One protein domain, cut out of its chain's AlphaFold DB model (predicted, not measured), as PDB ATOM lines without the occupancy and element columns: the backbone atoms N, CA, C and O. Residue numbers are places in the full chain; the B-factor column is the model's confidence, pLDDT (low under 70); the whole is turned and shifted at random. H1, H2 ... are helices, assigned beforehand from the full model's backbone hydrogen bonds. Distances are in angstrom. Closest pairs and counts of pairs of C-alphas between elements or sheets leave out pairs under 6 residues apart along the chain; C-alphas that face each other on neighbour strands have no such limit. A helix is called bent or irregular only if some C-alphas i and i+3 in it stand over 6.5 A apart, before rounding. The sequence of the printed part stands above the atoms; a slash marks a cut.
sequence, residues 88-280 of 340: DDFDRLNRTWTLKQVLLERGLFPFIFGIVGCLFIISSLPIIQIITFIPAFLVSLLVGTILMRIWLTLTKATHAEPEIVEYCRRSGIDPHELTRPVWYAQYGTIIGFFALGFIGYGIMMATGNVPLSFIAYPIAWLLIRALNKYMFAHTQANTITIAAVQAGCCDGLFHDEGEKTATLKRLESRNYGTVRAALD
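What this domain is: This is residues 88 to 280 of the 340 residues of the protein "zinc_ribbon_2 domain-containing protein" of Bifidobacterium parmae (UniProt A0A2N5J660). Four long helical stretches, H3, the arm H2b, H5 and H6, are set side by side in a loose row in that order, with the short helices H4, H7, H8 and H9 gathered at one end and H1 at that same end. At the other end residues 123 to 129, of which 127 to 129 belong to H3, stick out. The printed part has 193 residues with nine named helices, H1 to H9 in chain order, and no named strand; its class is all helix. It is loose, with a radius of gyration of the C-alphas of 20.5 A, and elongated, spanning 62 by 38 by 24 A.

Where its parts are: H1, residues 88 to 95, begins with C-alpha 88 at (19.086, -45.019, -29.288). H2, residues 99 to 122, was assigned as one helix by its hydrogen bonds but is bent: C-alphas 106 and 109 are 7.1 A apart. Its arms are H2a, residues 99 to 106, and H2b, residues 109 to 122 and 19.1 A long. H3, residues 127 to 154, is 40.8 A long, and H4 is residues 162 to 171. H5, residues 175 to 207, is the longest, at 48.9 A; it is only just irregular, with C-alphas 178 and 181 6.8 A apart. C-alpha 207 is at (60.401, -3.311, -21.559). H6, residues 211 to 234, is 36.2 A long. H7 is residues 237 to 246, H8 257 to 268, and H9 275 to 280, with C-alpha 280 at (39.029, -31.277, -46.751).

How they stand to each other: H5 and H6 touch as a helical hairpin, at a shallow tilt of 18 degrees, opposite ways; their closest C-alphas, Gly 200 and Ser 213, are 4.7 A apart. H5 touches H2b with residues 187 to 198 alone, at a shallow tilt of 20 degrees, the same way; the closest C-alphas, Pro 110 and Ile 191, are 6.7 A apart. H3 touches H2a with residues 145 to 149 alone, about perpendicular at 79 degrees; the closest C-alphas are Leu 103 and Thr 145, 6.4 A. H3 and H5 are apart. H5 touches H7 with residues 178 to 182 alone, closest at C-alphas Leu 178 and Ala 237, 5.9 A. H7 touches H4, closest at C-alphas Tyr 167 and Ala 244, 5.5 A. H7 and H8 form a second helical hairpin, with closest C-alphas Ile 242 and Leu 264 at 6.4 A. H8 touches H9, closest at C-alphas Thr 263 and Leu 279, 5.2 A. H1 and H4 are close but not clearly touching: C-alphas Asn 94 and Val 165, their closest, are 7.9 A apart. Every O i to N i+4 pair is within hydrogen-bond range in H1, H2a, H2b, H4, H7, H8 and H9, against 22 of 24 in H3, 22 of 29 in H5 and 17 of 20 in H6.

The domain as a whole: The farthest C-alphas, Ile 128 and Glu 257, are 65.1 A apart. The printed part has no cut and no long link. Mean pLDDT of the printed part is 79.1; 42 residues are under 70, among them 106 to 124 and 181 to 194.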
ATOM      1  N   ASP A  88      19.670 -46.301 -29.687       87.25
ATOM      2  CA  ASP A  88      19.086 -45.019 -29.288       87.25
ATOM      3  C   ASP A  88      19.763 -44.430 -28.044       87.25
ATOM      4  O   ASP A  88      20.014 -43.223 -27.988       87.25
ATOM      5  N   ASP A  89      20.098 -45.259 -27.050       86.00
ATOM      6  CA  ASP A  89      20.831 -44.812 -25.864       86.00
ATOM      7  C   ASP A  89      22.243 -44.347 -26.230       86.00
ATOM      8  O   ASP A  89      22.710 -43.326 -25.720       86.00
ATOM      9  N   PHE A  90      22.898 -45.046 -27.159       83.88
ATOM     10  CA  PHE A  90      24.220 -44.691 -27.668       83.88
ATOM     11  C   PHE A  90      24.206 -43.351 -28.419       83.88
ATOM     12  O   PHE A  90      25.028 -42.464 -28.164       83.88
ATOM     13  N   ASP A  91      23.224 -43.157 -29.300       84.50
ATOM     14  CA  ASP A  91      23.020 -41.901 -30.022       84.50
ATOM     15  C   ASP A  91      22.663 -40.749 -29.081       84.50
ATOM     16  O   ASP A  91      23.131 -39.617 -29.258       84.50
ATOM     17  N   ARG A  92      21.859 -41.031 -28.053       86.88
ATOM     18  CA  ARG A  92      21.521 -40.072 -27.004       86.88
ATOM     19  C   ARG A  92      22.766 -39.666 -26.225       86.88
ATOM     20  O   ARG A  92      23.005 -38.467 -26.119       86.88
ATOM     21  N   LEU A  93      23.582 -40.614 -25.763       84.06
ATOM     22  CA  LEU A  93      24.856 -40.362 -25.074       84.06
ATOM     23  C   LEU A  93      25.779 -39.457 -25.903       84.06
ATOM     24  O   LEU A  93      26.273 -38.447 -25.401       84.06
ATOM     25  N   ASN A  94      25.909 -39.728 -27.204       84.06
ATOM     26  CA  ASN A  94      26.728 -38.924 -28.113       84.06
ATOM     27  C   ASN A  94      26.158 -37.515 -28.408       84.06
ATOM     28  O   ASN A  94      26.889 -36.632 -28.870       84.06
ATOM     29  N   ARG A  95      24.869 -37.260 -28.154       84.25
ATOM     30  CA  ARG A  95      24.223 -35.948 -28.375       84.25
ATOM     31  C   ARG A  95      24.003 -35.156 -27.088       84.25
ATOM     32  O   ARG A  95      23.891 -33.930 -27.136       84.25
ATOM     33  N   THR A  96      23.916 -35.817 -25.938       85.00
ATOM     34  CA  THR A  96      23.622 -35.155 -24.666       85.00
ATOM     35  C   THR A  96      24.887 -34.647 -23.998       85.00
ATOM     36  O   THR A  96      25.712 -35.422 -23.536       85.00
ATOM     37  N   TRP A  97      24.999 -33.327 -23.877       80.12
ATOM     38  CA  TRP A  97      26.071 -32.678 -23.130       80.12
ATOM     39  C   TRP A  97      25.637 -32.450 -21.680       80.12
ATOM     40  O   TRP A  97      24.752 -31.627 -21.394       80.12
ATOM     41  N   THR A  98      26.262 -33.161 -20.739       85.94
ATOM     42  CA  THR A  98      26.052 -32.881 -19.312       85.94
ATOM     43  C   THR A  98      26.784 -31.602 -18.913       85.94
ATOM     44  O   THR A  98      27.853 -31.289 -19.436       85.94
ATOM     45  N   LEU A  99      26.243 -30.851 -17.947       80.50
ATOM     46  CA  LEU A  99      26.906 -29.636 -17.458       80.50
ATOM     47  C   LEU A  99      28.302 -29.945 -16.903       80.50
ATOM     48  O   LEU A  99      29.230 -29.180 -17.130       80.50
ATOM     49  N   LYS A 100      28.461 -31.091 -16.230       80.88
ATOM     50  CA  LYS A 100      29.750 -31.560 -15.713       80.88
ATOM     51  C   LYS A 100      30.758 -31.802 -16.839       80.88
ATOM     52  O   LYS A 100      31.901 -31.386 -16.688       80.88
ATOM     53  N   GLN A 101      30.349 -32.424 -17.948       79.06
ATOM     54  CA  GLN A 101      31.203 -32.591 -19.131       79.06
ATOM     55  C   GLN A 101      31.549 -31.238 -19.742       79.06
ATOM     56  O   GLN A 101      32.719 -30.951 -19.919       79.06
ATOM     57  N   VAL A 102      30.581 -30.345 -19.965       78.12
ATOM     58  CA  VAL A 102      30.888 -29.009 -20.511       78.12
ATOM     59  C   VAL A 102      31.826 -28.233 -19.578       78.12
ATOM     60  O   VAL A 102      32.756 -27.586 -20.047       78.12
ATOM     61  N   LEU A 103      31.653 -28.328 -18.260       73.19
ATOM     62  CA  LEU A 103      32.514 -27.647 -17.297       73.19
ATOM     63  C   LEU A 103      33.927 -28.251 -17.266       73.19
ATOM     64  O   LEU A 103      34.895 -27.509 -17.365       73.19
ATOM     65  N   LEU A 104      34.063 -29.575 -17.157       72.56
ATOM     66  CA  LEU A 104      35.367 -30.249 -17.078       72.56
ATOM     67  C   LEU A 104      36.106 -30.251 -18.415       72.56
ATOM     68  O   LEU A 104      37.315 -30.046 -18.457       72.56
ATOM     69  N   GLU A 105      35.376 -30.490 -19.495       70.56
ATOM     70  CA  GLU A 105      35.933 -30.677 -20.827       70.56
ATOM     71  C   GLU A 105      35.990 -29.373 -21.605       70.56
ATOM     72  O   GLU A 105      36.815 -29.302 -22.500       70.56
ATOM     73  N   ARG A 106      35.167 -28.352 -21.301       66.81
ATOM     74  CA  ARG A 106      35.193 -27.053 -22.003       66.81
ATOM     75  C   ARG A 106      35.461 -25.814 -21.164       66.81
ATOM     76  O   ARG A 106      36.022 -24.849 -21.680       66.81
ATOM     77  N   GLY A 107      35.100 -25.833 -19.887       63.91
ATOM     78  CA  GLY A 107      35.273 -24.695 -18.982       63.91
ATOM     79  C   GLY A 107      36.592 -24.703 -18.212       63.91
ATOM     80  O   GLY A 107      37.173 -23.645 -18.003       63.91
ATOM     81  N   LEU A 108      37.090 -25.878 -17.808       66.00
ATOM     82  CA  LEU A 108      38.113 -26.010 -16.766       66.00
ATOM     83  C   LEU A 108      39.470 -25.420 -17.159       66.00
ATOM     84  O   LEU A 108      40.126 -24.784 -16.342       66.00
ATOM     85  N   PHE A 109      39.902 -25.599 -18.404       61.31
ATOM     86  CA  PHE A 109      41.194 -25.077 -18.846       61.31
ATOM     87  C   PHE A 109      41.185 -23.556 -19.055       61.31
ATOM     88  O   PHE A 109      42.013 -22.886 -18.438       61.31
ATOM     89  N   PRO A 110      40.242 -22.970 -19.823       62.28
ATOM     90  CA  PRO A 110      40.070 -21.517 -19.868       62.28
ATOM     91  C   PRO A 110      39.871 -20.910 -18.473       62.28
ATOM     92  O   PRO A 110      40.342 -19.810 -18.212       62.28
ATOM     93  N   PHE A 111      39.238 -21.652 -17.560       64.19
ATOM     94  CA  PHE A 111      39.076 -21.273 -16.162       64.19
ATOM     95  C   PHE A 111      40.392 -21.232 -15.388       64.19
ATOM     96  O   PHE A 111      40.684 -20.205 -14.788       64.19
ATOM     97  N   ILE A 112      41.203 -22.295 -15.413       68.25
ATOM     98  CA  ILE A 112      42.504 -22.327 -14.726       68.25
ATOM     99  C   ILE A 112      43.415 -21.221 -15.268       68.25
ATOM    100  O   ILE A 112      44.049 -20.516 -14.489       68.25
ATOM    101  N   PHE A 113      43.442 -21.014 -16.585       62.53
ATOM    102  CA  PHE A 113      44.228 -19.935 -17.192       62.53
ATOM    103  C   PHE A 113      43.668 -18.550 -16.880       62.53
ATOM    104  O   PHE A 113      44.439 -17.632 -16.616       62.53
ATOM    105  N   GLY A 114      42.341 -18.413 -16.839       67.06
ATOM    106  CA  GLY A 114      41.675 -17.233 -16.312       67.06
ATOM    107  C   GLY A 114      42.114 -16.964 -14.877       67.06
ATOM    108  O   GLY A 114      42.558 -15.865 -14.599       67.06
ATOM    109  N   ILE A 115      42.119 -17.967 -13.995       67.69
ATOM    110  CA  ILE A 115      42.584 -17.834 -12.608       67.69
ATOM    111  C   ILE A 115      44.052 -17.431 -12.551       67.69
ATOM    112  O   ILE A 115      44.357 -16.467 -11.870       67.69
ATOM    113  N   VAL A 116      44.964 -18.119 -13.242       67.25
ATOM    114  CA  VAL A 116      46.404 -17.796 -13.203       67.25
ATOM    115  C   VAL A 116      46.658 -16.386 -13.737       67.25
ATOM    116  O   VAL A 116      47.383 -15.606 -13.123       67.25
ATOM    117  N   GLY A 117      46.000 -16.033 -14.840       64.50
ATOM    118  CA  GLY A 117      46.032 -14.695 -15.406       64.50
ATOM    119  C   GLY A 117      45.473 -13.631 -14.467       64.50
ATOM    120  O   GLY A 117      46.050 -12.558 -14.307       64.50
ATOM    121  N   CYS A 118      44.379 -13.953 -13.784       65.88
ATOM    122  CA  CYS A 118      43.777 -13.082 -12.791       65.88
ATOM    123  C   CYS A 118      44.650 -12.975 -11.548       65.88
ATOM    124  O   CYS A 118      44.800 -11.870 -11.068       65.88
ATOM    125  N   LEU A 119      45.280 -14.044 -11.058       66.69
ATOM    126  CA  LEU A 119      46.214 -14.016  -9.925       66.69
ATOM    127  C   LEU A 119      47.428 -13.127 -10.223       66.69
ATOM    128  O   LEU A 119      47.874 -12.388  -9.347       66.69
ATOM    129  N   PHE A 120      47.913 -13.142 -11.469       64.12
ATOM    130  CA  PHE A 120      48.968 -12.237 -11.919       64.12
ATOM    131  C   PHE A 120      48.514 -10.771 -11.872       64.12
ATOM    132  O   PHE A 120      49.212  -9.937 -11.303       64.12
ATOM    133  N   ILE A 121      47.315 -10.460 -12.374       65.88
ATOM    134  CA  ILE A 121      46.738  -9.105 -12.317       65.88
ATOM    135  C   ILE A 121      46.440  -8.691 -10.863       65.88
ATOM    136  O   ILE A 121      46.779  -7.590 -10.442       65.88
ATOM    137  N   ILE A 122      45.871  -9.601 -10.072       65.19
ATOM    138  CA  ILE A 122      45.465  -9.439  -8.671       65.19
ATOM    139  C   ILE A 122      46.656  -9.101  -7.773       65.19
ATOM    140  O   ILE A 122      46.482  -8.330  -6.834       65.19
ATOM    141  N   SER A 123      47.862  -9.595  -8.079       66.44
ATOM    142  CA  SER A 123      49.080  -9.225  -7.337       66.44
ATOM    143  C   SER A 123      49.347  -7.711  -7.316       66.44
ATOM    144  O   SER A 123      50.066  -7.223  -6.449       66.44
ATOM    145  N   SER A 124      48.736  -6.970  -8.246       69.50
ATOM    146  CA  SER A 124      48.858  -5.519  -8.394       69.50
ATOM    147  C   SER A 124      47.598  -4.746  -7.968       69.50
ATOM    148  O   SER A 124      47.612  -3.516  -7.998       69.50
ATOM    149  N   LEU A 125      46.502  -5.425  -7.596       74.38
ATOM    150  CA  LEU A 125      45.220  -4.781  -7.279       74.38
ATOM    151  C   LEU A 125      44.992  -4.659  -5.760       74.38
ATOM    152  O   LEU A 125      45.337  -5.565  -5.000       74.38
ATOM    153  N   PRO A 126      44.349  -3.576  -5.284       83.12
ATOM    154  CA  PRO A 126      43.935  -3.461  -3.888       83.12
ATOM    155  C   PRO A 126      42.921  -4.557  -3.511       83.12
ATOM    156  O   PRO A 126      42.069  -4.934  -4.316       83.12
ATOM    157  N   ILE A 127      42.954  -5.018  -2.253       83.38
ATOM    158  CA  ILE A 127      42.148  -6.144  -1.721       83.38
ATOM    159  C   ILE A 127      40.654  -6.050  -2.082       83.38
ATOM    160  O   ILE A 127      40.026  -7.052  -2.422       83.38
ATOM    161  N   ILE A 128      40.080  -4.844  -2.069       77.94
ATOM    162  CA  ILE A 128      38.665  -4.598  -2.398       77.94
ATOM    163  C   ILE A 128      38.324  -5.028  -3.839       77.94
ATOM    164  O   ILE A 128      37.241  -5.560  -4.099       77.94
ATOM    165  N   GLN A 129      39.251  -4.854  -4.783       72.12
ATOM    166  CA  GLN A 129      39.049  -5.287  -6.165       72.12
ATOM    167  C   GLN A 129      39.134  -6.808  -6.301       72.12
ATOM    168  O   GLN A 129      38.388  -7.386  -7.078       72.12
ATOM    169  N   ILE A 130      39.944  -7.482  -5.482       76.75
ATOM    170  CA  ILE A 130      40.001  -8.952  -5.445       76.75
ATOM    171  C   ILE A 130      38.650  -9.528  -4.999       76.75
ATOM    172  O   ILE A 130      38.116 -10.440  -5.633       76.75
ATOM    173  N   ILE A 131      38.072  -8.957  -3.936       80.00
ATOM    174  CA  ILE A 131      36.800  -9.406  -3.350       80.00
ATOM    175  C   ILE A 131      35.637  -9.247  -4.337       80.00
ATOM    176  O   ILE A 131      34.751 -10.094  -4.374       80.00
ATOM    177  N   THR A 132      35.633  -8.190  -5.151       74.06
ATOM    178  CA  THR A 132      34.588  -7.964  -6.167       74.06
ATOM    179  C   THR A 132      34.830  -8.757  -7.452       74.06
ATOM    180  O   THR A 132      33.878  -9.202  -8.094       74.06
ATOM    181  N   PHE A 133      36.093  -8.997  -7.803       71.81
ATOM    182  CA  PHE A 133      36.471  -9.697  -9.024       71.81
ATOM    183  C   PHE A 133      36.186 -11.201  -8.970       71.81
ATOM    184  O   PHE A 133      35.646 -11.746  -9.931       71.81
ATOM    185  N   ILE A 134      36.505 -11.886  -7.862       78.69
ATOM    186  CA  ILE A 134      36.318 -13.347  -7.756       78.69
ATOM    187  C   ILE A 134      34.853 -13.759  -8.011       78.69
ATOM    188  O   ILE A 134      34.631 -14.625  -8.862       78.69
ATOM    189  N   PRO A 135      33.834 -13.150  -7.368       79.50
ATOM    190  CA  PRO A 135      32.435 -13.468  -7.645       79.50
ATOM    191  C   PRO A 135      32.038 -13.160  -9.090       79.50
ATOM    192  O   PRO A 135      31.386 -13.989  -9.722       79.50
ATOM    193  N   ALA A 136      32.453 -12.009  -9.632       69.25
ATOM    194  CA  ALA A 136      32.148 -11.630 -11.011       69.25
ATOM    195  C   ALA A 136      32.716 -12.650 -12.008       69.25
ATOM    196  O   ALA A 136      32.005 -13.107 -12.901       69.25
ATOM    197  N   PHE A 137      33.960 -13.080 -11.799       73.44
ATOM    198  CA  PHE A 137      34.616 -14.101 -12.605       73.44
ATOM    199  C   PHE A 137      33.887 -15.451 -12.528       73.44
ATOM    200  O   PHE A 137      33.570 -16.034 -13.566       73.44
ATOM    201  N   LEU A 138      33.546 -15.922 -11.320       79.56
ATOM    202  CA  LEU A 138      32.768 -17.154 -11.118       79.56
ATOM    203  C   LEU A 138      31.401 -17.102 -11.816       79.56
ATOM    204  O   LEU A 138      31.009 -18.072 -12.472       79.56
ATOM    205  N   VAL A 139      30.702 -15.967 -11.739       77.62
ATOM    206  CA  VAL A 139      29.432 -15.752 -12.446       77.62
ATOM    207  C   VAL A 139      29.642 -15.786 -13.960       77.62
ATOM    208  O   VAL A 139      28.912 -16.498 -14.650       77.62
ATOM    209  N   SER A 140      30.653 -15.094 -14.497       68.56
ATOM    210  CA  SER A 140      30.950 -15.103 -15.935       68.56
ATOM    211  C   SER A 140      31.248 -16.506 -16.467       68.56
ATOM    212  O   SER A 140      30.813 -16.846 -17.564       68.56
ATOM    213  N   LEU A 141      31.932 -17.350 -15.693       72.88
ATOM    214  CA  LEU A 141      32.204 -18.738 -16.076       72.88
ATOM    215  C   LEU A 141      30.956 -19.601 -16.083       72.88
ATOM    216  O   LEU A 141      30.762 -20.392 -17.007       72.88
ATOM    217  N   LEU A 142      30.112 -19.456 -15.061       78.56
ATOM    218  CA  LEU A 142      28.847 -20.169 -14.994       78.56
ATOM    219  C   LEU A 142      27.972 -19.785 -16.192       78.56
ATOM    220  O   LEU A 142      27.494 -20.663 -16.910       78.56
ATOM    221  N   VAL A 143      27.842 -18.482 -16.460       75.69
ATOM    222  CA  VAL A 143      27.095 -17.948 -17.605       75.69
ATOM    223  C   VAL A 143      27.686 -18.450 -18.923       75.69
ATOM    224  O   VAL A 143      26.951 -18.991 -19.745       75.69
ATOM    225  N   GLY A 144      29.004 -18.360 -19.116       73.56
ATOM    226  CA  GLY A 144      29.677 -18.847 -20.324       73.56
ATOM    227  C   GLY A 144      29.494 -20.350 -20.549       73.56
ATOM    228  O   GLY A 144      29.223 -20.781 -21.669       73.56
ATOM    229  N   THR A 145      29.555 -21.153 -19.483       76.56
ATOM    230  CA  THR A 145      29.323 -22.608 -19.538       76.56
ATOM    231  C   THR A 145      27.878 -22.922 -19.924       76.56
ATOM    232  O   THR A 145      27.632 -23.788 -20.766       76.56
ATOM    233  N   ILE A 146      26.910 -22.203 -19.347       78.00
ATOM    234  CA  ILE A 146      25.488 -22.354 -19.674       78.00
ATOM    235  C   ILE A 146      25.232 -21.960 -21.132       78.00
ATOM    236  O   ILE A 146      24.606 -22.728 -21.858       78.00
ATOM    237  N   LEU A 147      25.760 -20.819 -21.585       75.19
ATOM    238  CA  LEU A 147      25.628 -20.362 -22.972       75.19
ATOM    239  C   LEU A 147      26.257 -21.351 -23.960       75.19
ATOM    240  O   LEU A 147      25.630 -21.681 -24.962       75.19
ATOM    241  N   MET A 148      27.444 -21.886 -23.657       78.31
ATOM    242  CA  MET A 148      28.086 -22.919 -24.477       78.31
ATOM    243  C   MET A 148      27.232 -24.190 -24.544       78.31
ATOM    244  O   MET A 148      27.050 -24.754 -25.619       78.31
ATOM    245  N   ARG A 149      26.657 -24.633 -23.420       82.75
ATOM    246  CA  ARG A 149      25.746 -25.788 -23.402       82.75
ATOM    247  C   ARG A 149      24.494 -25.531 -24.241       82.75
ATOM    248  O   ARG A 149      24.089 -26.413 -24.999       82.75
ATOM    249  N   ILE A 150      23.892 -24.349 -24.117       82.19
ATOM    250  CA  ILE A 150      22.735 -23.943 -24.926       82.19
ATOM    251  C   ILE A 150      23.116 -23.979 -26.405       82.19
ATOM    252  O   ILE A 150      22.417 -24.611 -27.190       82.19
ATOM    253  N   TRP A 151      24.255 -23.392 -26.773       83.69
ATOM    254  CA  TRP A 151      24.750 -23.394 -28.145       83.69
ATOM    255  C   TRP A 151      24.942 -24.816 -28.684       83.69
ATOM    256  O   TRP A 151      24.356 -25.146 -29.708       83.69
ATOM    257  N   LEU A 152      25.650 -25.688 -27.953       81.12
ATOM    258  CA  LEU A 152      25.864 -27.092 -28.342       81.12
ATOM    259  C   LEU A 152      24.550 -27.857 -28.533       81.12
ATOM    260  O   LEU A 152      24.429 -28.674 -29.448       81.12
ATOM    261  N   THR A 153      23.559 -27.570 -27.685       84.94
ATOM    262  CA  THR A 153      22.223 -28.174 -27.770       84.94
ATOM    263  C   THR A 153      21.472 -27.671 -29.004       84.94
ATOM    264  O   THR A 153      20.884 -28.470 -29.731       84.94
ATOM    265  N   LEU A 154      21.523 -26.365 -29.280       87.31
ATOM    266  CA  LEU A 154      20.866 -25.747 -30.434       87.31
ATOM    267  C   LEU A 154      21.490 -26.189 -31.761       87.31
ATOM    268  O   LEU A 154      20.765 -26.471 -32.713       87.31
ATOM    269  N   THR A 155      22.817 -26.305 -31.825       83.62
ATOM    270  CA  THR A 155      23.522 -26.763 -33.031       83.62
ATOM    271  C   THR A 155      23.483 -28.276 -33.207       83.62
ATOM    272  O   THR A 155      23.977 -28.768 -34.218       83.62
ATOM    273  N   LYS A 156      22.937 -29.022 -32.233       86.44
ATOM    274  CA  LYS A 156      22.969 -30.492 -32.190       86.44
ATOM    275  C   LYS A 156      24.386 -31.035 -32.412       86.44
ATOM    276  O   LYS A 156      24.578 -32.013 -33.133       86.44
ATOM    277  N   ALA A 157      25.385 -30.370 -31.829       81.12
ATOM    278  CA  ALA A 157      26.776 -30.773 -31.990       81.12
ATOM    279  C   ALA A 157      26.988 -32.138 -31.321       81.12
ATOM    280  O   ALA A 157      26.728 -32.291 -30.127       81.12
ATOM    281  N   THR A 158      27.443 -33.129 -32.082       84.56
ATOM    282  CA  THR A 158      27.759 -34.467 -31.572       84.56
ATOM    283  C   THR A 158      29.152 -34.499 -30.939       84.56
ATOM    284  O   THR A 158      29.998 -33.657 -31.252       84.56
ATOM    285  N   HIS A 159      29.404 -35.452 -30.035       81.06
ATOM    286  CA  HIS A 159      30.740 -35.616 -29.446       81.06
ATOM    287  C   HIS A 159      31.723 -36.215 -30.464       81.06
ATOM    288  O   HIS A 159      32.878 -35.801 -30.540       81.06
ATOM    289  N   ALA A 160      31.259 -37.164 -31.274       85.88
ATOM    290  CA  ALA A 160      32.006 -37.745 -32.383       85.88
ATOM    291  C   ALA A 160      31.286 -37.534 -33.722       85.88
ATOM    292  O   ALA A 160      30.064 -37.347 -33.772       85.88
ATOM    293  N   GLU A 161      32.054 -37.579 -34.814       87.44
ATOM    294  CA  GLU A 161      31.508 -37.668 -36.171       87.44
ATOM    295  C   GLU A 161      30.635 -38.937 -36.285       87.44
ATOM    296  O   GLU A 161      31.015 -39.978 -35.735       87.44
ATOM    297  N   PRO A 162      29.460 -38.883 -36.941       88.94
ATOM    298  CA  PRO A 162      28.521 -40.010 -36.987       88.94
ATOM    299  C   PRO A 162      29.143 -41.288 -37.570       88.94
ATOM    300  O   PRO A 162      28.798 -42.390 -37.157       88.94
ATOM    301  N   GLU A 163      30.113 -41.151 -38.471       90.31
ATOM    302  CA  GLU A 163      30.846 -42.256 -39.081       90.31
ATOM    303  C   GLU A 163      31.762 -42.969 -38.061       90.31
ATOM    304  O   GLU A 163      31.911 -44.193 -38.089       90.31
ATOM    305  N   ILE A 164      32.329 -42.221 -37.105       90.06
ATOM    306  CA  ILE A 164      33.112 -42.779 -35.989       90.06
ATOM    307  C   ILE A 164      32.181 -43.449 -34.975       90.06
ATOM    308  O   ILE A 164      32.497 -44.519 -34.470       90.06
ATOM    309  N   VAL A 165      31.019 -42.851 -34.700       90.12
ATOM    310  CA  VAL A 165      29.988 -43.414 -33.805       90.12
ATOM    311  C   VAL A 165      29.531 -44.778 -34.317       90.12
ATOM    312  O   VAL A 165      29.477 -45.731 -33.546       90.12
ATOM    313  N   GLU A 166      29.284 -44.895 -35.623       90.69
ATOM    314  CA  GLU A 166      28.931 -46.157 -36.278       90.69
ATOM    315  C   GLU A 166      30.035 -47.214 -36.127       90.69
ATOM    316  O   GLU A 166      29.759 -48.366 -35.787       90.69
ATOM    317  N   TYR A 167      31.298 -46.827 -36.322       92.00
ATOM    318  CA  TYR A 167      32.427 -47.731 -36.106       92.00
ATOM    319  C   TYR A 167      32.524 -48.200 -34.648       92.00
ATOM    320  O   TYR A 167      32.704 -49.394 -34.389       92.00
ATOM    321  N   CYS A 168      32.374 -47.282 -33.692       90.12
ATOM    322  CA  CYS A 168      32.383 -47.587 -32.263       90.12
ATOM    323  C   CYS A 168      31.246 -48.541 -31.888       90.12
ATOM    324  O   CYS A 168      31.488 -49.510 -31.172       90.12
ATOM    325  N   ARG A 169      30.046 -48.332 -32.445       88.50
ATOM    326  CA  ARG A 169      28.885 -49.212 -32.263       88.50
ATOM    327  C   ARG A 169      29.180 -50.630 -32.752       88.50
ATOM    328  O   ARG A 169      29.011 -51.583 -31.999       88.50
ATOM    329  N   ARG A 170      29.704 -50.775 -33.975       89.81
ATOM    330  CA  ARG A 170      30.083 -52.085 -34.546       89.81
ATOM    331  C   ARG A 170      31.199 -52.776 -33.769       89.81
ATOM    332  O   ARG A 170      31.240 -53.999 -33.709       89.81
ATOM    333  N   SER A 171      32.101 -51.988 -33.194       87.88
ATOM    334  CA  SER A 171      33.272 -52.488 -32.471       87.88
ATOM    335  C   SER A 171      33.018 -52.694 -30.974       87.88
ATOM    336  O   SER A 171      33.900 -53.197 -30.284       87.88
ATOM    337  N   GLY A 172      31.846 -52.299 -30.458       86.25
ATOM    338  CA  GLY A 172      31.528 -52.340 -29.028       86.25
ATOM    339  C   GLY A 172      32.399 -51.416 -28.168       86.25
ATOM    340  O   GLY A 172      32.632 -51.721 -27.002       86.25
ATOM    341  N   ILE A 173      32.913 -50.320 -28.738       86.31
ATOM    342  CA  ILE A 173      33.803 -49.371 -28.052       86.31
ATOM    343  C   ILE A 173      32.988 -48.164 -27.573       86.31
ATOM    344  O   ILE A 173      32.185 -47.619 -28.330       86.31
ATOM    345  N   ASP A 174      33.219 -47.709 -26.339       82.12
ATOM    346  CA  ASP A 174      32.607 -46.483 -25.821       82.12
ATOM    347  C   ASP A 174      33.199 -45.232 -26.522       82.12
ATOM    348  O   ASP A 174      34.404 -44.964 -26.419       82.12
ATOM    349  N   PRO A 175      32.385 -44.424 -27.228       79.12
ATOM    350  CA  PRO A 175      32.847 -43.231 -27.931       79.12
ATOM    351  C   PRO A 175      33.336 -42.126 -26.978       79.12
ATOM    352  O   PRO A 175      34.082 -41.233 -27.401       79.12
ATOM    353  N   HIS A 176      32.965 -42.151 -25.695       75.12
ATOM    354  CA  HIS A 176      33.411 -41.149 -24.727       75.12
ATOM    355  C   HIS A 176      34.897 -41.282 -24.377       75.12
ATOM    356  O   HIS A 176      35.597 -40.268 -24.301       75.12
ATOM    357  N   GLU A 177      35.412 -42.503 -24.222       75.06
ATOM    358  CA  GLU A 177      36.843 -42.728 -23.948       75.06
ATOM    359  C   GLU A 177      37.726 -42.221 -25.095       75.06
ATOM    360  O   GLU A 177      38.821 -41.690 -24.901       75.06
ATOM    361  N   LEU A 178      37.178 -42.328 -26.297       72.19
ATOM    362  CA  LEU A 178      37.776 -42.001 -27.577       72.19
ATOM    363  C   LEU A 178      37.859 -40.511 -27.886       72.19
ATOM    364  O   LEU A 178      38.833 -40.041 -28.476       72.19
ATOM    365  N   THR A 179      36.816 -39.767 -27.524       70.00
ATOM    366  CA  THR A 179      36.696 -38.346 -27.862       70.00
ATOM    367  C   THR A 179      37.426 -37.462 -26.859       70.00
ATOM    368  O   THR A 179      37.978 -36.433 -27.255       70.00
ATOM    369  N   ARG A 180      37.542 -37.889 -25.591       70.69
ATOM    370  CA  ARG A 180      38.232 -37.167 -24.500       70.69
ATOM    371  C   ARG A 180      39.576 -36.528 -24.907       70.69
ATOM    372  O   ARG A 180      39.791 -35.363 -24.577       70.69
ATOM    373  N   PRO A 181      40.468 -37.216 -25.649       63.72
ATOM    374  CA  PRO A 181      41.768 -36.679 -26.040       63.72
ATOM    375  C   PRO A 181      41.720 -35.612 -27.149       63.72
ATOM    376  O   PRO A 181      42.547 -34.700 -27.152       63.72
ATOM    377  N   VAL A 182      40.765 -35.703 -28.085       64.88
ATOM    378  CA  VAL A 182      40.627 -34.763 -29.219       64.88
ATOM    379  C   VAL A 182      40.267 -33.365 -28.716       64.88
ATOM    380  O   VAL A 182      40.757 -32.360 -29.237       64.88
ATOM    381  N   TRP A 183      39.483 -33.296 -27.644       65.25
ATOM    382  CA  TRP A 183      39.075 -32.040 -27.025       65.25
ATOM    383  C   TRP A 183      40.254 -31.258 -26.441       65.25
ATOM    384  O   TRP A 183      40.339 -30.048 -26.648       65.25
ATOM    385  N   TYR A 184      41.219 -31.925 -25.796       65.56
ATOM    386  CA  TYR A 184      42.396 -31.255 -25.219       65.56
ATOM    387  C   TYR A 184      43.242 -30.509 -26.257       65.56
ATOM    388  O   TYR A 184      43.839 -29.483 -25.933       65.56
ATOM    389  N   ALA A 185      43.249 -30.957 -27.514       63.12
ATOM    390  CA  ALA A 185      43.964 -30.264 -28.581       63.12
ATOM    391  C   ALA A 185      43.293 -28.933 -28.990       63.12
ATOM    392  O   ALA A 185      43.976 -27.957 -29.304       63.12
ATOM    393  N   GLN A 186      41.958 -28.836 -28.928       64.88
ATOM    394  CA  GLN A 186      41.277 -27.550 -29.126       64.88
ATOM    395  C   GLN A 186      41.605 -26.569 -27.990       64.88
ATOM    396  O   GLN A 186      41.881 -25.397 -28.261       64.88
ATOM    397  N   TYR A 187      41.691 -27.043 -26.740       66.50
ATOM    398  CA  TYR A 187      42.114 -26.193 -25.617       66.50
ATOM    399  C   TYR A 187      43.563 -25.761 -25.714       66.50
ATOM    400  O   TYR A 187      43.831 -24.609 -25.404       66.50
ATOM    401  N   GLY A 188      44.477 -26.606 -26.200       64.94
ATOM    402  CA  GLY A 188      45.871 -26.211 -26.432       64.94
ATOM    403  C   GLY A 188      45.989 -24.942 -27.284       64.94
ATOM    404  O   GLY A 188      46.802 -24.066 -26.996       64.94
ATOM    405  N   THR A 189      45.096 -24.787 -28.263       64.50
ATOM    406  CA  THR A 189      45.034 -23.592 -29.115       64.50
ATOM    407  C   THR A 189      44.566 -22.359 -28.344       64.50
ATOM    408  O   THR A 189      45.225 -21.323 -28.383       64.50
ATOM    409  N   ILE A 190      43.458 -22.475 -27.610       66.38
ATOM    410  CA  ILE A 190      42.894 -21.374 -26.814       66.38
ATOM    411  C   ILE A 190      43.869 -20.963 -25.702       66.38
ATOM    412  O   ILE A 190      44.199 -19.789 -25.572       66.38
ATOM    413  N   ILE A 191      44.380 -21.937 -24.946       66.06
ATOM    414  CA  ILE A 191      45.401 -21.765 -23.904       66.06
ATOM    415  C   ILE A 191      46.609 -21.035 -24.466       66.06
ATOM    416  O   ILE A 191      47.095 -20.085 -23.864       66.06
ATOM    417  N   GLY A 192      47.075 -21.461 -25.635       66.94
ATOM    418  CA  GLY A 192      48.195 -20.834 -26.293       66.94
ATOM    419  C   GLY A 192      47.962 -19.367 -26.629       66.94
ATOM    420  O   GLY A 192      48.856 -18.561 -26.392       66.94
ATOM    421  N   PHE A 193      46.771 -19.005 -27.117       65.50
ATOM    422  CA  PHE A 193      46.402 -17.607 -27.368       65.50
ATOM    423  C   PHE A 193      46.351 -16.770 -26.085       65.50
ATOM    424  O   PHE A 193      46.817 -15.630 -26.081       65.50
ATOM    425  N   PHE A 194      45.840 -17.327 -24.986       69.62
ATOM    426  CA  PHE A 194      45.844 -16.637 -23.695       69.62
ATOM    427  C   PHE A 194      47.256 -16.487 -23.130       69.62
ATOM    428  O   PHE A 194      47.644 -15.382 -22.759       69.62
ATOM    429  N   ALA A 195      48.052 -17.560 -23.118       70.19
ATOM    430  CA  ALA A 195      49.453 -17.519 -22.706       70.19
ATOM    431  C   ALA A 195      50.239 -16.487 -23.528       70.19
ATOM    432  O   ALA A 195      51.055 -15.754 -22.982       70.19
ATOM    433  N   LEU A 196      49.921 -16.363 -24.819       67.94
ATOM    434  CA  LEU A 196      50.431 -15.319 -25.698       67.94
ATOM    435  C   LEU A 196      50.081 -13.910 -25.249       67.94
ATOM    436  O   LEU A 196      50.965 -13.062 -25.176       67.94
ATOM    437  N   GLY A 197      48.802 -13.668 -24.957       70.94
ATOM    438  CA  GLY A 197      48.341 -12.386 -24.436       70.94
ATOM    439  C   GLY A 197      49.071 -12.016 -23.148       70.94
ATOM    440  O   GLY A 197      49.543 -10.891 -23.018       70.94
ATOM    441  N   PHE A 198      49.254 -12.979 -22.239       71.25
ATOM    442  CA  PHE A 198      49.960 -12.764 -20.974       71.25
ATOM    443  C   PHE A 198      51.455 -12.517 -21.149       71.25
ATOM    444  O   PHE A 198      51.977 -11.564 -20.576       71.25
ATOM    445  N   ILE A 199      52.148 -13.331 -21.947       72.06
ATOM    446  CA  ILE A 199      53.581 -13.148 -22.214       72.06
ATOM    447  C   ILE A 199      53.804 -11.820 -22.942       72.06
ATOM    448  O   ILE A 199      54.681 -11.050 -22.558       72.06
ATOM    449  N   GLY A 200      52.983 -11.516 -23.952       70.88
ATOM    450  CA  GLY A 200      53.041 -10.258 -24.691       70.88
ATOM    451  C   GLY A 200      52.818  -9.046 -23.787       70.88
ATOM    452  O   GLY A 200      53.603  -8.102 -23.829       70.88
ATOM    453  N   TYR A 201      51.803  -9.100 -22.921       74.38
ATOM    454  CA  TYR A 201      51.531  -8.052 -21.938       74.38
ATOM    455  C   TYR A 201      52.662  -7.910 -20.911       74.38
ATOM    456  O   TYR A 201      53.101  -6.799 -20.631       74.38
ATOM    457  N   GLY A 202      53.195  -9.019 -20.390       73.44
ATOM    458  CA  GLY A 202      54.313  -9.008 -19.445       73.44
ATOM    459  C   GLY A 202      55.584  -8.396 -20.040       73.44
ATOM    460  O   GLY A 202      56.220  -7.560 -19.402       73.44
ATOM    461  N   ILE A 203      55.921  -8.740 -21.287       72.19
ATOM    462  CA  ILE A 203      57.054  -8.141 -22.010       72.19
ATOM    463  C   ILE A 203      56.814  -6.648 -22.252       72.19
ATOM    464  O   ILE A 203      57.735  -5.850 -22.067       72.19
ATOM    465  N   MET A 204      55.590  -6.260 -22.623       74.56
ATOM    466  CA  MET A 204      55.220  -4.855 -22.809       74.56
ATOM    467  C   MET A 204      55.428  -4.054 -21.516       74.56
ATOM    468  O   MET A 204      56.043  -2.992 -21.555       74.56
ATOM    469  N   MET A 205      54.994  -4.587 -20.371       76.75
ATOM    470  CA  MET A 205      55.174  -3.947 -19.063       76.75
ATOM    471  C   MET A 205      56.644  -3.894 -18.626       76.75
ATOM    472  O   MET A 205      57.073  -2.895 -18.059       76.75
ATOM    473  N   ALA A 206      57.432  -4.939 -18.899       76.75
ATOM    474  CA  ALA A 206      58.832  -5.011 -18.477       76.75
ATOM    475  C   ALA A 206      59.775  -4.137 -19.319       76.75
ATOM    476  O   ALA A 206      60.766  -3.625 -18.807       76.75
ATOM    477  N   THR A 207      59.495  -3.992 -20.616       82.12
ATOM    478  CA  THR A 207      60.401  -3.311 -21.559       82.12
ATOM    479  C   THR A 207      59.922  -1.923 -21.970       82.12
ATOM    480  O   THR A 207      60.677  -1.192 -22.608       82.12
ATOM    481  N   GLY A 208      58.667  -1.567 -21.666       83.50
ATOM    482  CA  GLY A 208      58.018  -0.348 -22.160       83.50
ATOM    483  C   GLY A 208      57.846  -0.311 -23.684       83.50
ATOM    484  O   GLY A 208      57.416   0.702 -24.227       83.50
ATOM    485  N   ASN A 209      58.188  -1.397 -24.386       74.56
ATOM    486  CA  ASN A 209      58.329  -1.428 -25.833       74.56
ATOM    487  C   ASN A 209      57.305  -2.378 -26.465       74.56
ATOM    488  O   ASN A 209      57.379  -3.602 -26.349       74.56
ATOM    489  N   VAL A 210      56.374  -1.796 -27.222       68.12
ATOM    490  CA  VAL A 210      55.349  -2.503 -28.001       68.12
ATOM    491  C   VAL A 210      55.909  -3.480 -29.062       68.12
ATOM    492  O   VAL A 210      55.297  -4.539 -29.238       68.12
ATOM    493  N   PRO A 211      57.049  -3.240 -29.760       70.31
ATOM    494  CA  PRO A 211      57.414  -4.059 -30.923       70.31
ATOM    495  C   PRO A 211      57.784  -5.519 -30.604       70.31
ATOM    496  O   PRO A 211      57.603  -6.390 -31.453       70.31
ATOM    497  N   LEU A 212      58.229  -5.831 -29.381       68.38
ATOM    498  CA  LEU A 212      58.578  -7.205 -28.985       68.38
ATOM    499  C   LEU A 212      57.360  -8.141 -28.897       68.38
ATOM    500  O   LEU A 212      57.486  -9.343 -29.135       68.38
ATOM    501  N   SER A 213      56.167  -7.599 -28.630       64.25
ATOM    502  CA  SER A 213      54.924  -8.382 -28.584       64.25
ATOM    503  C   SER A 213      54.570  -9.010 -29.943       64.25
ATOM    504  O   SER A 213      54.062 -10.134 -29.995       64.25
ATOM    505  N   PHE A 214      54.940  -8.352 -31.048       69.31
ATOM    506  CA  PHE A 214      54.732  -8.868 -32.403       69.31
ATOM    507  C   PHE A 214      55.635 -10.061 -32.736       69.31
ATOM    508  O   PHE A 214      55.240 -10.902 -33.539       69.31
ATOM    509  N   ILE A 215      56.812 -10.173 -32.107       75.56
ATOM    510  CA  ILE A 215      57.724 -11.319 -32.277       75.56
ATOM    511  C   ILE A 215      57.265 -12.510 -31.420       75.56
ATOM    512  O   ILE A 215      57.410 -13.664 -31.828       75.56
ATOM    513  N   ALA A 216      56.650 -12.254 -30.262       69.56
ATOM    514  CA  ALA A 216      56.117 -13.309 -29.401       69.56
ATOM    515  C   ALA A 216      54.981 -14.095 -30.081       69.56
ATOM    516  O   ALA A 216      54.921 -15.321 -29.959       69.56
ATOM    517  N   TYR A 217      54.124 -13.411 -30.851       73.06
ATOM    518  CA  TYR A 217      52.986 -14.011 -31.559       73.06
ATOM    519  C   TYR A 217      53.339 -15.195 -32.478       73.06
ATOM    520  O   TYR A 217      52.806 -16.286 -32.256       73.06
ATOM    521  N   PRO A 218      54.241 -15.067 -33.473       74.62
ATOM    522  CA  PRO A 218      54.603 -16.177 -34.350       74.62
ATOM    523  C   PRO A 218      55.302 -17.319 -33.605       74.62
ATOM    524  O   PRO A 218      55.032 -18.481 -33.901       74.62
ATOM    525  N   ILE A 219      56.155 -17.020 -32.615       75.75
ATOM    526  CA  ILE A 219      56.849 -18.049 -31.819       75.75
ATOM    527  C   ILE A 219      55.834 -18.905 -31.066       75.75
ATOM    528  O   ILE A 219      55.886 -20.134 -31.112       75.75
ATOM    529  N   ALA A 220      54.876 -18.273 -30.398       71.00
ATOM    530  CA  ALA A 220      53.881 -19.018 -29.657       71.00
ATOM    531  C   ALA A 220      52.843 -19.684 -30.566       71.00
ATOM    532  O   ALA A 220      52.429 -20.797 -30.265       71.00
ATOM    533  N   TRP A 221      52.498 -19.110 -31.722       77.50
ATOM    534  CA  TRP A 221      51.721 -19.831 -32.734       77.50
ATOM    535  C   TRP A 221      52.427 -21.122 -33.188       77.50
ATOM    536  O   TRP A 221      51.792 -22.176 -33.282       77.50
ATOM    537  N   LEU A 222      53.748 -21.081 -33.404       81.06
ATOM    538  CA  LEU A 222      54.547 -22.272 -33.715       81.06
ATOM    539  C   LEU A 222      54.557 -23.278 -32.556       81.06
ATOM    540  O   LEU A 222      54.376 -24.472 -32.799       81.06
ATOM    541  N   LEU A 223      54.708 -22.815 -31.310       75.94
ATOM    542  CA  LEU A 223      54.646 -23.672 -30.119       75.94
ATOM    543  C   LEU A 223      53.277 -24.341 -29.963       75.94
ATOM    544  O   LEU A 223      53.219 -25.544 -29.733       75.94
ATOM    545  N   ILE A 224      52.183 -23.603 -30.157       74.38
ATOM    546  CA  ILE A 224      50.812 -24.135 -30.148       74.38
ATOM    547  C   ILE A 224      50.656 -25.209 -31.210       74.38
ATOM    548  O   ILE A 224      50.131 -26.288 -30.946       74.38
ATOM    549  N   ARG A 225      51.140 -24.936 -32.424       78.75
ATOM    550  CA  ARG A 225      51.083 -25.893 -33.524       78.75
ATOM    551  C   ARG A 225      51.881 -27.160 -33.206       78.75
ATOM    552  O   ARG A 225      51.409 -28.257 -33.501       78.75
ATOM    553  N   ALA A 226      53.055 -27.023 -32.591       78.88
ATOM    554  CA  ALA A 226      53.885 -28.146 -32.167       78.88
ATOM    555  C   ALA A 226      53.232 -28.953 -31.033       78.88
ATOM    556  O   ALA A 226      53.184 -30.178 -31.120       78.88
ATOM    557  N   LEU A 227      52.670 -28.285 -30.021       75.25
ATOM    558  CA  LEU A 227      51.940 -28.912 -28.915       75.25
ATOM    559  C   LEU A 227      50.700 -29.650 -29.407       75.25
ATOM    560  O   LEU A 227      50.511 -30.810 -29.058       75.25
ATOM    561  N   ASN A 228      49.896 -29.031 -30.274       73.31
ATOM    562  CA  ASN A 228      48.744 -29.690 -30.881       73.31
ATOM    563  C   ASN A 228      49.182 -30.938 -31.647       73.31
ATOM    564  O   ASN A 228      48.600 -32.002 -31.458       73.31
ATOM    565  N   LYS A 229      50.245 -30.839 -32.456       76.75
ATOM    566  CA  LYS A 229      50.796 -31.991 -33.179       76.75
ATOM    567  C   LYS A 229      51.269 -33.090 -32.225       76.75
ATOM    568  O   LYS A 229      51.001 -34.259 -32.473       76.75
ATOM    569  N   TYR A 230      51.945 -32.728 -31.136       78.75
ATOM    570  CA  TYR A 230      52.409 -33.675 -30.125       78.75
ATOM    571  C   TYR A 230      51.243 -34.379 -29.425       78.75
ATOM    572  O   TYR A 230      51.242 -35.607 -29.330       78.75
ATOM    573  N   MET A 231      50.235 -33.613 -28.997       71.94
ATOM    574  CA  MET A 231      49.023 -34.128 -28.365       71.94
ATOM    575  C   MET A 231      48.315 -35.093 -29.314       71.94
ATOM    576  O   MET A 231      48.142 -36.253 -28.960       71.94
ATOM    577  N   PHE A 232      48.018 -34.676 -30.550       70.50
ATOM    578  CA  PHE A 232      47.398 -35.536 -31.567       70.50
ATOM    579  C   PHE A 232      48.226 -36.772 -31.919       70.50
ATOM    580  O   PHE A 232      47.663 -37.813 -32.248       70.50
ATOM    581  N   ALA A 233      49.556 -36.691 -31.852       70.38
ATOM    582  CA  ALA A 233      50.405 -37.851 -32.080       70.38
ATOM    583  C   ALA A 233      50.295 -38.897 -30.958       70.38
ATOM    584  O   ALA A 233      50.559 -40.070 -31.224       70.38
ATOM    585  N   HIS A 234      49.914 -38.479 -29.748       69.25
ATOM    586  CA  HIS A 234      49.761 -39.332 -28.567       69.25
ATOM    587  C   HIS A 234      48.308 -39.734 -28.290       69.25
ATOM    588  O   HIS A 234      48.070 -40.596 -27.444       69.25
ATOM    589  N   THR A 235      47.328 -39.158 -28.990       72.31
ATOM    590  CA  THR A 235      45.934 -39.583 -28.862       72.31
ATOM    591  C   THR A 235      45.659 -40.808 -29.734       72.31
ATOM    592  O   THR A 235      45.991 -40.848 -30.918       72.31
ATOM    593  N   GLN A 236      44.994 -41.823 -29.171       77.31
ATOM    594  CA  GLN A 236      44.541 -42.997 -29.935       77.31
ATOM    595  C   GLN A 236      43.425 -42.675 -30.942       77.31
ATOM    596  O   GLN A 236      43.084 -43.518 -31.770       77.31
ATOM    597  N   ALA A 237      42.888 -41.452 -30.904       79.75
ATOM    598  CA  ALA A 237      41.828 -40.990 -31.791       79.75
ATOM    599  C   ALA A 237      42.175 -41.230 -33.266       79.75
ATOM    600  O   ALA A 237      41.367 -41.798 -33.989       79.75
ATOM    601  N   ASN A 238      43.407 -40.914 -33.686       84.31
ATOM    602  CA  ASN A 238      43.821 -41.121 -35.075       84.31
ATOM    603  C   ASN A 238      43.787 -42.588 -35.496       84.31
ATOM    604  O   ASN A 238      43.350 -42.894 -36.600       84.31
ATOM    605  N   THR A 239      44.216 -43.499 -34.625       88.12
ATOM    606  CA  THR A 239      44.233 -44.925 -34.958       88.12
ATOM    607  C   THR A 239      42.823 -45.455 -35.174       88.12
ATOM    608  O   THR A 239      42.592 -46.228 -36.098       88.12
ATOM    609  N   ILE A 240      41.865 -44.993 -34.372       88.25
ATOM    610  CA  ILE A 240      40.475 -45.434 -34.483       88.25
ATOM    611  C   ILE A 240      39.786 -44.765 -35.669       88.25
ATOM    612  O   ILE A 240      39.047 -45.424 -36.388       88.25
ATOM    613  N   THR A 241      40.086 -43.499 -35.952       90.69
ATOM    614  CA  THR A 241      39.616 -42.842 -37.173       90.69
ATOM    615  C   THR A 241      40.139 -43.543 -38.432       90.69
ATOM    616  O   THR A 241      39.375 -43.771 -39.366       90.69
ATOM    617  N   ILE A 242      41.411 -43.954 -38.448       93.00
ATOM    618  CA  ILE A 242      41.988 -44.760 -39.535       93.00
ATOM    619  C   ILE A 242      41.267 -46.108 -39.640       93.00
ATOM    620  O   ILE A 242      40.870 -46.495 -40.739       93.00
ATOM    621  N   ALA A 243      41.044 -46.790 -38.515       92.56
ATOM    622  CA  ALA A 243      40.335 -48.066 -38.488       92.56
ATOM    623  C   ALA A 243      38.885 -47.935 -38.990       92.56
ATOM    624  O   ALA A 243      38.438 -48.766 -39.773       92.56
ATOM    625  N   ALA A 244      38.185 -46.853 -38.639       94.12
ATOM    626  CA  ALA A 244      36.834 -46.562 -39.115       94.12
ATOM    627  C   ALA A 244      36.778 -46.344 -40.634       94.12
ATOM    628  O   ALA A 244      35.876 -46.852 -41.304       94.12
ATOM    629  N   VAL A 245      37.758 -45.630 -41.198       95.69
ATOM    630  CA  VAL A 245      37.872 -45.442 -42.653       95.69
ATOM    631  C   VAL A 245      38.207 -46.764 -43.353       95.69
ATOM    632  O   VAL A 245      37.640 -47.063 -44.402       95.69
ATOM    633  N   GLN A 246      39.092 -47.578 -42.776       95.12
ATOM    634  CA  GLN A 246      39.456 -48.892 -43.322       95.12
ATOM    635  C   GLN A 246      38.306 -49.904 -43.245       95.12
ATOM    636  O   GLN A 246      38.146 -50.705 -44.160       95.12
ATOM    637  N   ALA A 247      37.469 -49.828 -42.209       95.00
ATOM    638  CA  ALA A 247      36.276 -50.656 -42.039       95.00
ATOM    639  C   ALA A 247      35.100 -50.252 -42.954       95.00
ATOM    640  O   ALA A 247      34.036 -50.866 -42.888       95.00
ATOM    641  N   GLY A 248      35.261 -49.209 -43.778       95.88
ATOM    642  CA  GLY A 248      34.231 -48.732 -44.704       95.88
ATOM    643  C   GLY A 248      33.109 -47.916 -44.053       95.88
ATOM    644  O   GLY A 248      32.164 -47.510 -44.725       95.88
ATOM    645  N   CYS A 249      33.205 -47.596 -42.756       95.19
ATOM    646  CA  CYS A 249      32.202 -46.774 -42.061       95.19
ATOM    647  C   CYS A 249      32.127 -45.335 -42.607       95.19
ATOM    648  O   CYS A 249      31.140 -44.641 -42.382       95.19
ATOM    649  N   CYS A 250      33.165 -44.893 -43.321       95.62
ATOM    650  CA  CYS A 250      33.281 -43.548 -43.887       95.62
ATOM    651  C   CYS A 250      33.123 -43.509 -45.416       95.62
ATOM    652  O   CYS A 250      33.373 -42.460 -46.006       95.62
ATOM    653  N   ASP A 251      32.744 -44.609 -46.077       95.62
ATOM    654  CA  ASP A 251      32.771 -44.688 -47.548       95.62
ATOM    655  C   ASP A 251      31.857 -43.650 -48.223       95.62
ATOM    656  O   ASP A 251      32.207 -43.112 -49.268       95.62
ATOM    657  N   GLY A 252      30.753 -43.262 -47.574       95.62
ATOM    658  CA  GLY A 252      29.855 -42.208 -48.064       95.62
ATOM    659  C   GLY A 252      30.448 -40.790 -48.085       95.62
ATOM    660  O   GLY A 252      29.833 -39.890 -48.653       95.62
ATOM    661  N   LEU A 253      31.618 -40.561 -47.474       95.50
ATOM    662  CA  LEU A 253      32.299 -39.259 -47.489       95.50
ATOM    663  C   LEU A 253      33.218 -39.064 -48.708       95.50
ATOM    664  O   LEU A 253      33.548 -37.920 -49.050       95.50
ATOM    665  N   PHE A 254      33.652 -40.156 -49.342       96.81
ATOM    666  CA  PHE A 254      34.647 -40.143 -50.414       96.81
ATOM    667  C   PHE A 254      33.975 -40.252 -51.787       96.81
ATOM    668  O   PHE A 254      33.057 -41.043 -51.970       96.81
ATOM    669  N   HIS A 255      34.448 -39.479 -52.770       96.38
ATOM    670  CA  HIS A 255      33.958 -39.594 -54.154       96.38
ATOM    671  C   HIS A 255      34.629 -40.743 -54.911       96.38
ATOM    672  O   HIS A 255      34.029 -41.335 -55.803       96.38
ATOM    673  N   ASP A 256      35.890 -41.026 -54.579       96.50
ATOM    674  CA  ASP A 256      36.717 -42.023 -55.249       96.50
ATOM    675  C   ASP A 256      37.743 -42.651 -54.284       96.50
ATOM    676  O   ASP A 256      38.083 -42.084 -53.240       96.50
ATOM    677  N   GLU A 257      38.270 -43.826 -54.641       96.44
ATOM    678  CA  GLU A 257      39.281 -44.546 -53.845       96.44
ATOM    679  C   GLU A 257      40.616 -43.786 -53.716       96.44
ATOM    680  O   GLU A 257      41.343 -43.919 -52.725       96.44
ATOM    681  N   GLY A 258      40.941 -42.927 -54.686       95.75
ATOM    682  CA  GLY A 258      42.114 -42.059 -54.614       95.75
ATOM    683  C   GLY A 258      41.983 -41.008 -53.511       95.75
ATOM    684  O   GLY A 258      42.955 -40.702 -52.815       95.75
ATOM    685  N   GLU A 259      40.781 -40.473 -53.305       95.69
ATOM    686  CA  GLU A 259      40.445 -39.554 -52.221       95.69
ATOM    687  C   GLU A 259      40.504 -40.234 -50.847       95.69
ATOM    688  O   GLU A 259      41.109 -39.682 -49.919       95.69
ATOM    689  N   LYS A 260      39.971 -41.456 -50.732       96.38
ATOM    690  CA  LYS A 260      40.082 -42.281 -49.519       96.38
ATOM    691  C   LYS A 260      41.543 -42.558 -49.163       96.38
ATOM    692  O   LYS A 260      41.972 -42.273 -48.045       96.38
ATOM    693  N   THR A 261      42.345 -43.002 -50.133       95.88
ATOM    694  CA  THR A 261      43.784 -43.275 -49.955       95.88
ATOM    695  C   THR A 261      44.565 -42.016 -49.565       95.88
ATOM    696  O   THR A 261      45.401 -42.044 -48.657       95.88
ATOM    697  N   ALA A 262      44.283 -40.876 -50.205       94.69
ATOM    698  CA  ALA A 262      44.910 -39.603 -49.857       94.69
ATOM    699  C   ALA A 262      44.545 -39.162 -48.432       94.69
ATOM    700  O   ALA A 262      45.411 -38.677 -47.701       94.69
ATOM    701  N   THR A 263      43.291 -39.361 -48.026       94.62
ATOM    702  CA  THR A 263      42.808 -39.043 -46.678       94.62
ATOM    703  C   THR A 263      43.457 -39.944 -45.630       94.62
ATOM    704  O   THR A 263      43.973 -39.433 -44.636       94.62
ATOM    705  N   LEU A 264      43.536 -41.255 -45.877       95.12
ATOM    706  CA  LEU A 264      44.239 -42.208 -45.011       95.12
ATOM    707  C   LEU A 264      45.704 -41.816 -44.818       95.12
ATOM    708  O   LEU A 264      46.152 -41.670 -43.684       95.12
ATOM    709  N   LYS A 265      46.420 -41.501 -45.902       94.38
ATOM    710  CA  LYS A 265      47.810 -41.026 -45.829       94.38
ATOM    711  C   LYS A 265      47.955 -39.753 -44.980       94.38
ATOM    712  O   LYS A 265      48.961 -39.552 -44.297       94.38
ATOM    713  N   ARG A 266      46.961 -38.856 -45.011       91.62
ATOM    714  CA  ARG A 266      46.939 -37.634 -44.186       91.62
ATOM    715  C   ARG A 266      46.658 -37.948 -42.717       91.62
ATOM    716  O   ARG A 266      47.337 -37.375 -41.862       91.62
ATOM    717  N   LEU A 267      45.728 -38.851 -42.425       91.00
ATOM    718  CA  LEU A 267      45.453 -39.322 -41.066       91.00
ATOM    719  C   LEU A 267      46.677 -40.035 -40.467       91.00
ATOM    720  O   LEU A 267      47.090 -39.715 -39.355       91.00
ATOM    721  N   GLU A 268      47.347 -40.896 -41.238       91.31
ATOM    722  CA  GLU A 268      48.587 -41.581 -40.842       91.31
ATOM    723  C   GLU A 268      49.730 -40.607 -40.541       91.31
ATOM    724  O   GLU A 268      50.524 -40.836 -39.630       91.31
ATOM    725  N   SER A 269      49.780 -39.468 -41.243       87.88
ATOM    726  CA  SER A 269      50.739 -38.396 -40.949       87.88
ATOM    727  C   SER A 269      50.495 -37.689 -39.601       87.88
ATOM    728  O   SER A 269      51.272 -36.807 -39.228       87.88
ATOM    729  N   ARG A 270      49.429 -38.069 -38.875       76.25
ATOM    730  CA  ARG A 270      49.007 -37.582 -37.549       76.25
ATOM    731  C   ARG A 270      48.796 -36.070 -37.456       76.25
ATOM    732  O   ARG A 270      48.972 -35.476 -36.396       76.25
ATOM    733  N   ASN A 271      48.434 -35.434 -38.567       72.75
ATOM    734  CA  ASN A 271      48.235 -33.981 -38.623       72.75
ATOM    735  C   ASN A 271      46.766 -33.550 -38.508       72.75
ATOM    736  O   ASN A 271      46.495 -32.354 -38.433       72.75
ATOM    737  N   TYR A 272      45.828 -34.496 -38.509       82.69
ATOM    738  CA  TYR A 272      44.391 -34.223 -38.500       82.69
ATOM    739  C   TYR A 272      43.729 -35.039 -37.396       82.69
ATOM    740  O   TYR A 272      44.210 -36.117 -37.071       82.69
ATOM    741  N   GLY A 273      42.677 -34.487 -36.791       78.06
ATOM    742  CA  GLY A 273      41.930 -35.144 -35.714       78.06
ATOM    743  C   GLY A 273      40.592 -35.737 -36.151       78.06
ATOM    744  O   GLY A 273      39.959 -36.415 -35.353       78.06
ATOM    745  N   THR A 274      40.144 -35.463 -37.382       88.56
ATOM    746  CA  THR A 274      38.854 -35.938 -37.901       88.56
ATOM    747  C   THR A 274      38.955 -36.331 -39.374       88.56
ATOM    748  O   THR A 274      39.852 -35.853 -40.083       88.56
ATOM    749  N   VAL A 275      38.037 -37.190 -39.844       92.38
ATOM    750  CA  VAL A 275      38.029 -37.652 -41.244       92.38
ATOM    751  C   VAL A 275      37.749 -36.477 -42.163       92.38
ATOM    752  O   VAL A 275      38.460 -36.295 -43.148       92.38
ATOM    753  N   ARG A 276      36.772 -35.630 -41.812       92.19
ATOM    754  CA  ARG A 276      36.400 -34.466 -42.627       92.19
ATOM    755  C   ARG A 276      37.532 -33.458 -42.746       92.19
ATOM    756  O   ARG A 276      37.810 -33.011 -43.847       92.19
ATOM    757  N   ALA A 277      38.255 -33.166 -41.665       87.31
ATOM    758  CA  ALA A 277      39.397 -32.258 -41.732       87.31
ATOM    759  C   ALA A 277      40.533 -32.814 -42.611       87.31
ATOM    760  O   ALA A 277      41.156 -32.067 -43.369       87.31
ATOM    761  N   ALA A 278      40.801 -34.123 -42.531       91.31
ATOM    762  CA  ALA A 278      41.796 -34.781 -43.377       91.31
ATOM    763  C   ALA A 278      41.360 -34.824 -44.853       91.31
ATOM    764  O   ALA A 278      42.184 -34.602 -45.741       91.31
ATOM    765  N   LEU A 279      40.071 -35.057 -45.099       94.00
ATOM    766  CA  LEU A 279      39.439 -35.072 -46.414       94.00
ATOM    767  C   LEU A 279      39.446 -33.684 -47.055       94.00
ATOM    768  O   LEU A 279      39.931 -33.517 -48.172       94.00
ATOM    769  N   ASP A 280      38.996 -32.670 -46.322       91.44
ATOM    770  CA  ASP A 280      39.029 -31.277 -46.751       91.44
ATOM    771  C   ASP A 280      40.459 -30.847 -47.036       91.44
ATOM    772  O   ASP A 280      40.699 -30.190 -48.040       91.44
TER     773      ASP A 280